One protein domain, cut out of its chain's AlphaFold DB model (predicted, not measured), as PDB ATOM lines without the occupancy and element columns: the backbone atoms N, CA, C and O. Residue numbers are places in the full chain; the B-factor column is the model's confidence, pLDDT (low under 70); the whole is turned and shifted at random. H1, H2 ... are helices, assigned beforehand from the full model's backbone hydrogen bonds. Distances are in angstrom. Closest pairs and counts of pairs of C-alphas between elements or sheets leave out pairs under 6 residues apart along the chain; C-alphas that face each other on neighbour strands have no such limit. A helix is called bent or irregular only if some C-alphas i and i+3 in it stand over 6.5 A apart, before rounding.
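This is residues 2 to 91 of the 401 residues of an uncharacterized protein of Eubacterium plexicaudatum ASF492 (UniProt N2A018). One long helix, H1, makes the long axis; a hairpin of H2 and H3 stands crosswise near its last residues, and short H4 packs on its residues 11 to 18. The printed part has 90 residues with four named helices, H1 to H4 in order, and no named strand: all helix. It is compact, radius of gyration of the C-alphas 13.5 A, spanning 46 by 26 by 15 A.

Find C-alpha 4 at (76.398, 66.305, 319.456); from there H1 runs 31.8 A to residue 26, irregular, C-alphas 7 and 10 being 7.3 A apart. Next come H2, residues 32 to 40, and H3, residues 54 to 68, 21.0 A long. H4, residues 80 to 86, ends at (84.075, 64.441, 304.030).

Start at the hub, H1: at Asn 26 it touches H2 only at the corner, C-alpha 32 being 4.9 A away. Its residues 19 to 23 touch H3, about perpendicular at 79 degrees; the closest C-alphas, Asn 23 and Leu 68, are 6.1 A apart. H4 touches H1 at a steep tilt of 42 degrees, closest C-alphas Ile 15 and Val 81, 6.9 A. H2 and H3 touch as a hairpin, shallow tilt 15 degrees, closest C-alphas Tyr 40 and Arg 57, 5.5 A. Every O i to N i+4 pair is within hydrogen-bond range in H2, H3 and H4, and 17 of 19 in H1.

The farthest C-alphas, Pro 2 and Lys 44, are 47.6 A apart. The printed part has no cut; the links H2 to H3 and H3 to H4 are long. Residues 2 to 6 are under pLDDT 70.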
ATOM      1  N   PRO A   2      77.904  73.741 321.626       50.69
ATOM      2  CA  PRO A   2      78.795  72.583 321.732       50.69
ATOM      3  C   PRO A   2      78.005  71.279 321.951       50.69
ATOM      4  O   PRO A   2      78.161  70.599 322.960       50.69
ATOM      5  N   SER A   3      77.129  70.928 321.008       57.78
ATOM      6  CA  SER A   3      76.260  69.750 321.119       57.78
ATOM      7  C   SER A   3      76.616  68.669 320.099       57.78
ATOM      8  O   SER A   3      77.141  68.950 319.018       57.78
ATOM      9  N   ILE A   4      76.272  67.416 320.409       57.22
ATOM     10  CA  ILE A   4      76.398  66.305 319.456       57.22
ATOM     11  C   ILE A   4      75.553  66.541 318.189       57.22
ATOM     12  O   ILE A   4      75.942  66.120 317.104       57.22
ATOM     13  N   ILE A   5      74.446  67.284 318.299       59.19
ATOM     14  CA  ILE A   5      73.601  67.692 317.166       59.19
ATOM     15  C   ILE A   5      74.391  68.600 316.212       59.19
ATOM     16  O   ILE A   5      74.427  68.334 315.011       59.19
ATOM     17  N   ALA A   6      75.103  69.601 316.744       64.88
ATOM     18  CA  ALA A   6      75.922  70.520 315.951       64.88
ATOM     19  C   ALA A   6      77.061  69.806 315.191       64.88
ATOM     20  O   ALA A   6      77.392  70.197 314.070       64.88
ATOM     21  N   LYS A   7      77.602  68.701 315.734       78.31
ATOM     22  CA  LYS A   7      78.554  67.832 315.013       78.31
ATOM     23  C   LYS A   7      77.948  67.267 313.724       78.31
ATOM     24  O   LYS A   7      78.640  67.161 312.706       78.31
ATOM     25  N   TYR A   8      76.670  66.884 313.769       79.94
ATOM     26  CA  TYR A   8      75.980  66.223 312.662       79.94
ATOM     27  C   TYR A   8      75.420  67.181 311.605       79.94
ATOM     28  O   TYR A   8      75.337  66.769 310.453       79.94
ATOM     29  N   GLU A   9      75.133  68.451 311.925       78.62
ATOM     30  CA  GLU A   9      74.505  69.431 311.012       78.62
ATOM     31  C   GLU A   9      75.062  69.427 309.576       78.62
ATOM     32  O   GLU A   9      74.299  69.334 308.615       78.62
ATOM     33  N   LYS A  10      76.392  69.485 309.410       83.31
ATOM     34  CA  LYS A  10      77.039  69.509 308.081       83.31
ATOM     35  C   LYS A  10      76.865  68.201 307.298       83.31
ATOM     36  O   LYS A  10      76.803  68.230 306.072       83.31
ATOM     37  N   TYR A  11      76.789  67.075 308.004       86.00
ATOM     38  CA  TYR A  11      76.599  65.747 307.426       86.00
ATOM     39  C   TYR A  11      75.127  65.523 307.072       86.00
ATOM     40  O   TYR A  11      74.837  65.141 305.943       86.00
ATOM     41  N   THR A  12      74.213  65.848 307.995       86.50
ATOM     42  CA  THR A  12      72.758  65.840 307.785       86.50
ATOM     43  C   THR A  12      72.383  66.690 306.583       86.50
ATOM     44  O   THR A  12      71.729  66.189 305.680       86.50
ATOM     45  N   LYS A  13      72.884  67.930 306.501       84.94
ATOM     46  CA  LYS A  13      72.614  68.823 305.370       84.94
ATOM     47  C   LYS A  13      72.995  68.188 304.025       84.94
ATOM     48  O   LYS A  13      72.170  68.158 303.124       84.94
ATOM     49  N   ALA A  14      74.218  67.671 303.896       88.81
ATOM     50  CA  ALA A  14      74.689  67.081 302.640       88.81
ATOM     51  C   ALA A  14      73.924  65.800 302.247       88.81
ATOM     52  O   ALA A  14      73.772  65.511 301.062       88.81
ATOM     53  N   ILE A  15      73.462  65.038 303.241       91.12
ATOM     54  CA  ILE A  15      72.665  63.817 303.072       91.12
ATOM     55  C   ILE A  15      71.225  64.155 302.668       91.12
ATOM     56  O   ILE A  15      70.732  63.608 301.684       91.12
ATOM     57  N   ASP A  16      70.579  65.093 303.361       88.19
ATOM     58  CA  ASP A  16      69.220  65.540 303.052       88.19
ATOM     59  C   ASP A  16      69.152  66.232 301.681       88.19
ATOM     60  O   ASP A  16      68.238  65.946 300.912       88.19
ATOM     61  N   GLU A  17      70.129  67.082 301.330       91.50
ATOM     62  CA  GLU A  17      70.218  67.702 299.996       91.50
ATOM     63  C   GLU A  17      70.327  66.632 298.895       91.50
ATOM     64  O   GLU A  17      69.540  66.645 297.949       91.50
ATOM     65  N   HIS A  18      71.226  65.650 299.049       96.44
ATOM     66  CA  HIS A  18      71.392  64.580 298.063       96.44
ATOM     67  C   HIS A  18      70.143  63.701 297.916       96.44
ATOM     68  O   HIS A  18      69.640  63.507 296.809       96.44
ATOM     69  N   TYR A  19      69.622  63.154 299.019       93.25
ATOM     70  CA  TYR A  19      68.502  62.218 298.940       93.25
ATOM     71  C   TYR A  19      67.162  62.905 298.642       93.25
ATOM     72  O   TYR A  19      66.263  62.242 298.127       93.25
ATOM     73  N   ALA A  20      67.022  64.218 298.867       93.00
ATOM     74  CA  ALA A  20      65.886  64.982 298.352       93.00
ATOM     75  C   ALA A  20      65.891  65.037 296.815       93.00
ATOM     76  O   ALA A  20      64.882  64.689 296.201       93.00
ATOM     77  N   GLU A  21      67.019  65.394 296.187       96.56
ATOM     78  CA  GLU A  21      67.154  65.410 294.719       96.56
ATOM     79  C   GLU A  21      66.851  64.034 294.108       96.56
ATOM     80  O   GLU A  21      66.086  63.920 293.147       96.56
ATOM     81  N   VAL A  22      67.396  62.974 294.710       96.00
ATOM     82  CA  VAL A  22      67.191  61.596 294.245       96.00
ATOM     83  C   VAL A  22      65.752  61.110 294.477       96.00
ATOM     84  O   VAL A  22      65.208  60.372 293.656       96.00
ATOM     85  N   ASN A  23      65.074  61.554 295.540       96.69
ATOM     86  CA  ASN A  23      63.653  61.255 295.750       96.69
ATOM     87  C   ASN A  23      62.760  61.921 294.686       96.69
ATOM     88  O   ASN A  23      61.826  61.293 294.187       96.69
ATOM     89  N   GLU A  24      63.067  63.155 294.279       97.25
ATOM     90  CA  GLU A  24      62.368  63.821 293.170       97.25
ATOM     91  C   GLU A  24      62.645  63.161 291.807       97.25
ATOM     92  O   GLU A  24      61.828  63.266 290.893       97.25
ATOM     93  N   GLU A  25      63.755  62.435 291.644       96.12
ATOM     94  CA  GLU A  25      63.943  61.519 290.516       96.12
ATOM     95  C   GLU A  25      63.075  60.258 290.655       96.12
ATOM     96  O   GLU A  25      62.313  59.942 289.741       96.12
ATOM     97  N   ASN A  26      63.117  59.580 291.807       93.81
ATOM     98  CA  ASN A  26      62.355  58.352 292.064       93.81
ATOM     99  C   ASN A  26      60.840  58.527 291.859       93.81
ATOM    100  O   ASN A  26      60.188  57.634 291.319       93.81
ATOM    101  N   LYS A  27      60.276  59.681 292.238       95.56
ATOM    102  CA  LYS A  27      58.846  60.011 292.071       95.56
ATOM    103  C   LYS A  27      58.380  60.154 290.616       95.56
ATOM    104  O   LYS A  27      57.177  60.202 290.384       95.56
ATOM    105  N   LYS A  28      59.291  60.223 289.638       96.31
ATOM    106  CA  LYS A  28      58.949  60.285 288.200       96.31
ATOM    107  C   LYS A  28      58.569  58.920 287.615       96.31
ATOM    108  O   LYS A  28      58.139  58.859 286.468       96.31
ATOM    109  N   PHE A  29      58.747  57.842 288.377       94.06
ATOM    110  CA  PHE A  29      58.438  56.473 287.976       94.06
ATOM    111  C   PHE A  29      57.096  56.026 288.559       94.06
ATOM    112  O   PHE A  29      56.814  56.296 289.723       94.06
ATOM    113  N   ASP A  30      56.321  55.248 287.794       91.94
ATOM    114  CA  ASP A  30      55.008  54.719 288.214       91.94
ATOM    115  C   ASP A  30      55.057  53.915 289.530       91.94
ATOM    116  O   ASP A  30      54.068  53.815 290.253       91.94
ATOM    117  N   ASN A  31      56.217  53.332 289.851       92.75
ATOM    118  CA  ASN A  31      56.481  52.672 291.125       92.75
ATOM    119  C   ASN A  31      57.874  53.077 291.656       92.75
ATOM    120  O   ASN A  31      58.867  52.405 291.352       92.75
ATOM    121  N   PRO A  32      57.963  54.151 292.465       90.12
ATOM    122  CA  PRO A  32      59.228  54.655 293.004       90.12
ATOM    123  C   PRO A  32      59.967  53.621 293.866       90.12
ATOM    124  O   PRO A  32      61.183  53.475 293.757       90.12
ATOM    125  N   SER A  33      59.244  52.831 294.667       86.44
ATOM    126  CA  SER A  33      59.827  51.769 295.502       86.44
ATOM    127  C   SER A  33      60.491  50.670 294.668       86.44
ATOM    128  O   SER A  33      61.563  50.178 295.030       86.44
ATOM    129  N   LYS A  34      59.886  50.309 293.528       88.94
ATOM    130  CA  LYS A  34      60.495  49.399 292.555       88.94
ATOM    131  C   LYS A  34      61.705  50.038 291.873       88.94
ATOM    132  O   LYS A  34      62.712  49.353 291.748       88.94
ATOM    133  N   HIS A  35      61.653  51.321 291.509       93.69
ATOM    134  CA  HIS A  35      62.809  52.023 290.939       93.69
ATOM    135  C   HIS A  35      64.021  52.013 291.889       93.69
ATOM    136  O   HIS A  35      65.122  51.662 291.468       93.69
ATOM    137  N   ILE A  36      63.820  52.272 293.188       89.25
ATOM    138  CA  ILE A  36      64.884  52.167 294.206       89.25
ATOM    139  C   ILE A  36      65.450  50.738 294.261       89.25
ATOM    140  O   ILE A  36      66.667  50.548 294.291       89.25
ATOM    141  N   TRP A  37      64.597  49.708 294.243       89.50
ATOM    142  CA  TRP A  37      65.078  48.321 294.218       89.50
ATOM    143  C   TRP A  37      65.864  48.003 292.934       89.50
ATOM    144  O   TRP A  37      66.933  47.391 292.989       89.50
ATOM    145  N   ASP A  38      65.376  48.486 291.790       87.88
ATOM    146  CA  ASP A  38      66.013  48.327 290.488       87.88
ATOM    147  C   ASP A  38      67.373  49.049 290.401       87.88
ATOM    148  O   ASP A  38      68.261  48.582 289.691       87.88
ATOM    149  N   LYS A  39      67.572  50.149 291.140       94.12
ATOM    150  CA  LYS A  39      68.862  50.852 291.249       94.12
ATOM    151  C   LYS A  39      69.912  50.068 292.031       94.12
ATOM    152  O   LYS A  39      71.076  50.048 291.632       94.12
ATOM    153  N   TYR A  40      69.538  49.442 293.147       90.69
ATOM    154  CA  TYR A  40      70.523  48.899 294.091       90.69
ATOM    155  C   TYR A  40      70.721  47.386 294.020       90.69
ATOM    156  O   TYR A  40      71.856  46.939 294.208       90.69
ATOM    157  N   TYR A  41      69.677  46.622 293.681       84.38
ATOM    158  CA  TYR A  41      69.671  45.155 293.764       84.38
ATOM    159  C   TYR A  41      69.512  44.458 292.402       84.38
ATOM    160  O   TYR A  41      70.069  43.381 292.199       84.38
ATOM    161  N   ASN A  42      68.815  45.065 291.434       84.62
ATOM    162  CA  ASN A  42      68.608  44.453 290.116       84.62
ATOM    163  C   ASN A  42      69.798  44.675 289.167       84.62
ATOM    164  O   ASN A  42      69.827  45.650 288.419       84.62
ATOM    165  N   THR A  43      70.744  43.736 289.119       83.81
ATOM    166  CA  THR A  43      71.932  43.794 288.234       83.81
ATOM    167  C   THR A  43      71.611  43.939 286.738       83.81
ATOM    168  O   THR A  43      72.470  44.370 285.967       83.81
ATOM    169  N   LYS A  44      70.382  43.601 286.319       86.50
ATOM    170  CA  LYS A  44      69.895  43.657 284.928       86.50
ATOM    171  C   LYS A  44      69.131  44.948 284.604       86.50
ATOM    172  O   LYS A  44      68.754  45.154 283.452       86.50
ATOM    173  N   SER A  45      68.889  45.810 285.591       88.62
ATOM    174  CA  SER A  45      68.214  47.095 285.402       88.62
ATOM    175  C   SER A  45      69.103  48.099 284.651       88.62
ATOM    176  O   SER A  45      70.294  48.201 284.958       88.62
ATOM    177  N   PRO A  46      68.550  48.919 283.733       91.94
ATOM    178  CA  PRO A  46      69.286  50.043 283.151       91.94
ATOM    179  C   PRO A  46      69.641  51.123 284.191       91.94
ATOM    180  O   PRO A  46      70.572  51.891 283.967       91.94
ATOM    181  N   TYR A  47      68.945  51.154 285.332       92.94
ATOM    182  CA  TYR A  47      69.176  52.084 286.444       92.94
ATOM    183  C   TYR A  47      70.183  51.555 287.482       92.94
ATOM    184  O   TYR A  47      70.456  52.235 288.469       92.94
ATOM    185  N   TYR A  48      70.735  50.348 287.294       90.38
ATOM    186  CA  TYR A  48      71.595  49.704 288.290       90.38
ATOM    187  C   TYR A  48      72.883  50.493 288.567       90.38
ATOM    188  O   TYR A  48      73.761  50.632 287.708       90.38
ATOM    189  N   VAL A  49      73.031  50.957 289.808       91.75
ATOM    190  CA  VAL A  49      74.172  51.751 290.266       91.75
ATOM    191  C   VAL A  49      75.395  50.846 290.436       91.75
ATOM    192  O   VAL A  49      75.382  49.858 291.178       91.75
ATOM    193  N   LYS A  50      76.488  51.182 289.745       89.75
ATOM    194  CA  LYS A  50      77.763  50.441 289.757       89.75
ATOM    195  C   LYS A  50      78.793  51.133 290.656       89.75
ATOM    196  O   LYS A  50      78.699  52.328 290.900       89.75
ATOM    197  N   GLY A  51      79.800  50.388 291.119       89.56
ATOM    198  CA  GLY A  51      80.883  50.936 291.956       89.56
ATOM    199  C   GLY A  51      80.547  51.088 293.447       89.56
ATOM    200  O   GLY A  51      81.299  51.744 294.171       89.56
ATOM    201  N   LEU A  52      79.445  50.472 293.890       91.31
ATOM    202  CA  LEU A  52      79.031  50.352 295.287       91.31
ATOM    203  C   LEU A  52      79.175  48.904 295.757       91.31
ATOM    204  O   LEU A  52      78.676  47.997 295.083       91.31
ATOM    205  N   THR A  53      79.809  48.727 296.915       88.94
ATOM    206  CA  THR A  53      79.818  47.474 297.682       88.94
ATOM    207  C   THR A  53      78.428  47.184 298.247       88.94
ATOM    208  O   THR A  53      77.613  48.098 298.395       88.94
ATOM    209  N   GLN A  54      78.149  45.933 298.629       85.69
ATOM    210  CA  GLN A  54      76.844  45.561 299.193       85.69
ATOM    211  C   GLN A  54      76.401  46.443 300.379       85.69
ATOM    212  O   GLN A  54      75.256  46.888 300.418       85.69
ATOM    213  N   ARG A  55      77.321  46.791 301.287       86.31
ATOM    214  CA  ARG A  55      77.033  47.677 302.429       86.31
ATOM    215  C   ARG A  55      76.578  49.073 301.992       86.31
ATOM    216  O   ARG A  55      75.675  49.648 302.589       86.31
ATOM    217  N   GLU A  56      77.207  49.633 300.963       92.25
ATOM    218  CA  GLU A  56      76.837  50.949 300.430       92.25
ATOM    219  C   GLU A  56      75.479  50.900 299.717       92.25
ATOM    220  O   GLU A  56      74.691  51.833 299.844       92.25
ATOM    221  N   ARG A  57      75.170  49.794 299.022       93.44
ATOM    222  CA  ARG A  57      73.860  49.574 298.378       93.44
ATOM    223  C   ARG A  57      72.726  49.594 299.390       93.44
ATOM    224  O   ARG A  57      71.724  50.259 299.155       93.44
ATOM    225  N   GLU A  58      72.900  48.894 300.507       87.19
ATOM    226  CA  GLU A  58      71.927  48.853 301.603       87.19
ATOM    227  C   GLU A  58      71.701  50.244 302.210       87.19
ATOM    228  O   GLU A  58      70.554  50.649 302.389       87.19
ATOM    229  N   ILE A  59      72.772  51.007 302.454       88.12
ATOM    230  CA  ILE A  59      72.693  52.365 303.018       88.12
ATOM    231  C   ILE A  59      71.963  53.331 302.074       88.12
ATOM    232  O   ILE A  59      71.086  54.071 302.526       88.12
ATOM    233  N   CYS A  60      72.281  53.311 300.776       94.62
ATOM    234  CA  CYS A  60      71.611  54.169 299.800       94.62
ATOM    235  C   CYS A  60      70.147  53.766 299.582       94.62
ATOM    236  O   CYS A  60      69.269  54.629 299.571       94.62
ATOM    237  N   ALA A  61      69.858  52.466 299.466       89.38
ATOM    238  CA  ALA A  61      68.497  51.975 299.278       89.38
ATOM    239  C   ALA A  61      67.592  52.270 300.484       89.38
ATOM    240  O   ALA A  61      66.445  52.674 300.296       89.38
ATOM    241  N   GLU A  62      68.092  52.098 301.712       87.81
ATOM    242  CA  GLU A  62      67.364  52.468 302.929       87.81
ATOM    243  C   GLU A  62      67.155  53.986 303.001       87.81
ATOM    244  O   GLU A  62      66.037  54.438 303.232       87.81
ATOM    245  N   SER A  63      68.184  54.793 302.729       88.75
ATOM    246  CA  SER A  63      68.064  56.258 302.762       88.75
ATOM    247  C   SER A  63      67.036  56.785 301.756       88.75
ATOM    248  O   SER A  63      66.185  57.595 302.125       88.75
ATOM    249  N   GLU A  64      67.020  56.270 300.524       94.50
ATOM    250  CA  GLU A  64      65.990  56.628 299.540       94.50
ATOM    251  C   GLU A  64      64.590  56.156 299.942       94.50
ATOM    252  O   GLU A  64      63.627  56.901 299.766       94.50
ATOM    253  N   ARG A  65      64.449  54.957 300.526       85.56
ATOM    254  CA  ARG A  65      63.158  54.461 301.039       85.56
ATOM    255  C   ARG A  65      62.626  55.323 302.180       85.56
ATOM    256  O   ARG A  65      61.432  55.610 302.212       85.56
ATOM    257  N   ARG A  66      63.490  55.760 303.098       86.56
ATOM    258  CA  ARG A  66      63.124  56.668 304.195       86.56
ATOM    259  C   ARG A  66      62.585  57.988 303.658       86.56
ATOM    260  O   ARG A  66      61.481  58.377 304.034       86.56
ATOM    261  N   VAL A  67      63.306  58.617 302.728       86.56
ATOM    262  CA  VAL A  67      62.925  59.916 302.149       86.56
ATOM    263  C   VAL A  67      61.695  59.802 301.238       86.56
ATOM    264  O   VAL A  67      60.853  60.703 301.232       86.56
ATOM    265  N   LEU A  68      61.503  58.673 300.549       87.06
ATOM    266  CA  LEU A  68      60.251  58.357 299.847       87.06
ATOM    267  C   LEU A  68      59.057  58.261 300.814       87.06
ATOM    268  O   LEU A  68      57.982  58.773 300.512       87.06
ATOM    269  N   ASN A  69      59.262  57.673 301.997       81.69
ATOM    270  CA  ASN A  69      58.258  57.543 303.059       81.69
ATOM    271  C   ASN A  69      58.112  58.799 303.952       81.69
ATOM    272  O   ASN A  69      57.423  58.744 304.970       81.69
ATOM    273  N   GLY A  70      58.746  59.926 303.605       81.75
ATOM    274  CA  GLY A  70      58.636  61.190 304.350       81.75
ATOM    275  C   GLY A  70      59.485  61.283 305.628       81.75
ATOM    276  O   GLY A  70      59.234  62.152 306.459       81.75
ATOM    277  N   LEU A  71      60.483  60.412 305.793       79.81
ATOM    278  CA  LEU A  71      61.453  60.429 306.895       79.81
ATOM    279  C   LEU A  71      62.813  60.957 306.412       79.81
ATOM    280  O   LEU A  71      63.190  60.727 305.267       79.81
ATOM    281  N   SER A  72      63.603  61.589 307.285       79.06
ATOM    282  CA  SER A  72      64.989  61.965 306.951       79.06
ATOM    283  C   SER A  72      65.864  60.747 306.626       79.06
ATOM    284  O   SER A  72      65.723  59.671 307.232       79.06
ATOM    285  N   ALA A  73      66.806  60.942 305.700       81.25
ATOM    286  CA  ALA A  73      67.832  59.959 305.369       81.25
ATOM    287  C   ALA A  73      68.762  59.699 306.570       81.25
ATOM    288  O   ALA A  73      68.892  60.516 307.484       81.25
ATOM    289  N   ALA A  74      69.390  58.523 306.601       80.00
ATOM    290  CA  ALA A  74      70.238  58.124 307.717       80.00
ATOM    291  C   ALA A  74      71.667  58.654 307.525       80.00
ATOM    292  O   ALA A  74      72.364  58.274 306.587       80.00
ATOM    293  N   VAL A  75      72.141  59.495 308.446       83.50
ATOM    294  CA  VAL A  75      73.527  59.983 308.425       83.50
ATOM    295  C   VAL A  75      74.477  58.850 308.819       83.50
ATOM    296  O   VAL A  75      74.472  58.390 309.960       83.50
ATOM    297  N   ASN A  76      75.295  58.390 307.872       87.81
ATOM    298  CA  ASN A  76      76.120  57.195 308.032       87.81
ATOM    299  C   ASN A  76      77.530  57.398 307.449       87.81
ATOM    300  O   ASN A  76      77.681  57.807 306.303       87.81
ATOM    301  N   SER A  77      78.583  57.075 308.210       91.50
ATOM    302  CA  SER A  77      79.975  57.224 307.754       91.50
ATOM    303  C   SER A  77      80.322  56.412 306.508       91.50
ATOM    304  O   SER A  77      81.251  56.788 305.802       91.50
ATOM    305  N   TYR A  78      79.620  55.308 306.250       92.50
ATOM    306  CA  TYR A  78      79.832  54.448 305.080       92.50
ATOM    307  C   TYR A  78      78.963  54.849 303.882       92.50
ATOM    308  O   TYR A  78      79.033  54.197 302.846       92.50
ATOM    309  N   ASP A  79      78.145  55.897 304.008       94.56
ATOM    310  CA  ASP A  79      77.398  56.443 302.880       94.56
ATOM    311  C   ASP A  79      78.376  57.032 301.834       94.56
ATOM    312  O   ASP A  79      79.263  57.816 302.205       94.56
ATOM    313  N   PRO A  80      78.241  56.701 300.535       94.38
ATOM    314  CA  PRO A  80      79.093  57.237 299.472       94.38
ATOM    315  C   PRO A  80      79.142  58.772 299.403       94.38
ATOM    316  O   PRO A  80      80.186  59.327 299.057       94.38
ATOM    317  N   VAL A  81      78.059  59.472 299.758       95.44
ATOM    318  CA  VAL A  81      77.995  60.941 299.838       95.44
ATOM    319  C   VAL A  81      78.906  61.448 300.954       95.44
ATOM    320  O   VAL A  81      79.690  62.374 300.741       95.44
ATOM    321  N   ILE A  82      78.860  60.813 302.129       94.69
ATOM    322  CA  ILE A  82      79.714  61.174 303.270       94.69
ATOM    323  C   ILE A  82      81.184  60.867 302.970       94.69
ATOM    324  O   ILE A  82      82.045  61.719 303.202       94.69
ATOM    325  N   GLN A  83      81.473  59.691 302.406       93.88
ATOM    326  CA  GLN A  83      82.818  59.305 301.971       93.88
ATOM    327  C   GLN A  83      83.390  60.304 300.956       93.88
ATOM    328  O   GLN A  83      84.516  60.769 301.118       93.88
ATOM    329  N   LYS A  84      82.608  60.686 299.941       94.00
ATOM    330  CA  LYS A  84      83.034  61.618 298.888       94.00
ATOM    331  C   LYS A  84      83.246  63.043 299.401       94.00
ATOM    332  O   LYS A  84      84.230  63.675 299.025       94.00
ATOM    333  N   ASN A  85      82.334  63.553 300.230       94.12
ATOM    334  CA  ASN A  85      82.330  64.963 300.627       94.12
ATOM    335  C   ASN A  85      83.203  65.246 301.861       94.12
ATOM    336  O   ASN A  85      83.688  66.365 302.018       94.12
ATOM    337  N   PHE A  86      83.403  64.255 302.737       93.31
ATOM    338  CA  PHE A  86      84.075  64.441 304.030       93.31
ATOM    339  C   PHE A  86      85.077  63.335 304.397       93.31
ATOM    340  O   PHE A  86      85.746  63.436 305.425       93.31
ATOM    341  N   GLY A  87      85.164  62.247 303.626       91.81
ATOM    342  CA  GLY A  87      85.968  61.060 303.945       91.81
ATOM    343  C   GLY A  87      85.390  60.184 305.064       91.81
ATOM    344  O   GLY A  87      85.457  58.962 304.974       91.81
ATOM    345  N   ARG A  88      84.830  60.786 306.121       89.88
ATOM    346  CA  ARG A  88      84.059  60.127 307.190       89.88
ATOM    347  C   ARG A  88      83.259  61.146 308.010       89.88
ATOM    348  O   ARG A  88      83.483  62.355 307.923       89.88
ATOM    349  N   ILE A  89      82.404  60.643 308.899       88.81
ATOM    350  CA  ILE A  89      81.938  61.418 310.053       88.81
ATOM    351  C   ILE A  89      83.084  61.529 311.070       88.81
ATOM    352  O   ILE A  89      83.779  60.551 311.350       88.81
ATOM    353  N   MET A  90      83.272  62.733 311.601       88.50
ATOM    354  CA  MET A  90      84.187  63.060 312.695       88.50
ATOM    355  C   MET A  90      83.814  62.306 313.981       88.50
ATOM    356  O   MET A  90      82.628  62.198 314.328       88.50
ATOM    357  N   SER A  91      84.819  61.789 314.690       88.69
ATOM    358  CA  SER A  91      84.593  61.084 315.956       88.69
ATOM    359  C   SER A  91      84.127  62.049 317.066       88.69
ATOM    360  O   SER A  91      84.143  63.269 316.879       88.69
TER     361      SER A  91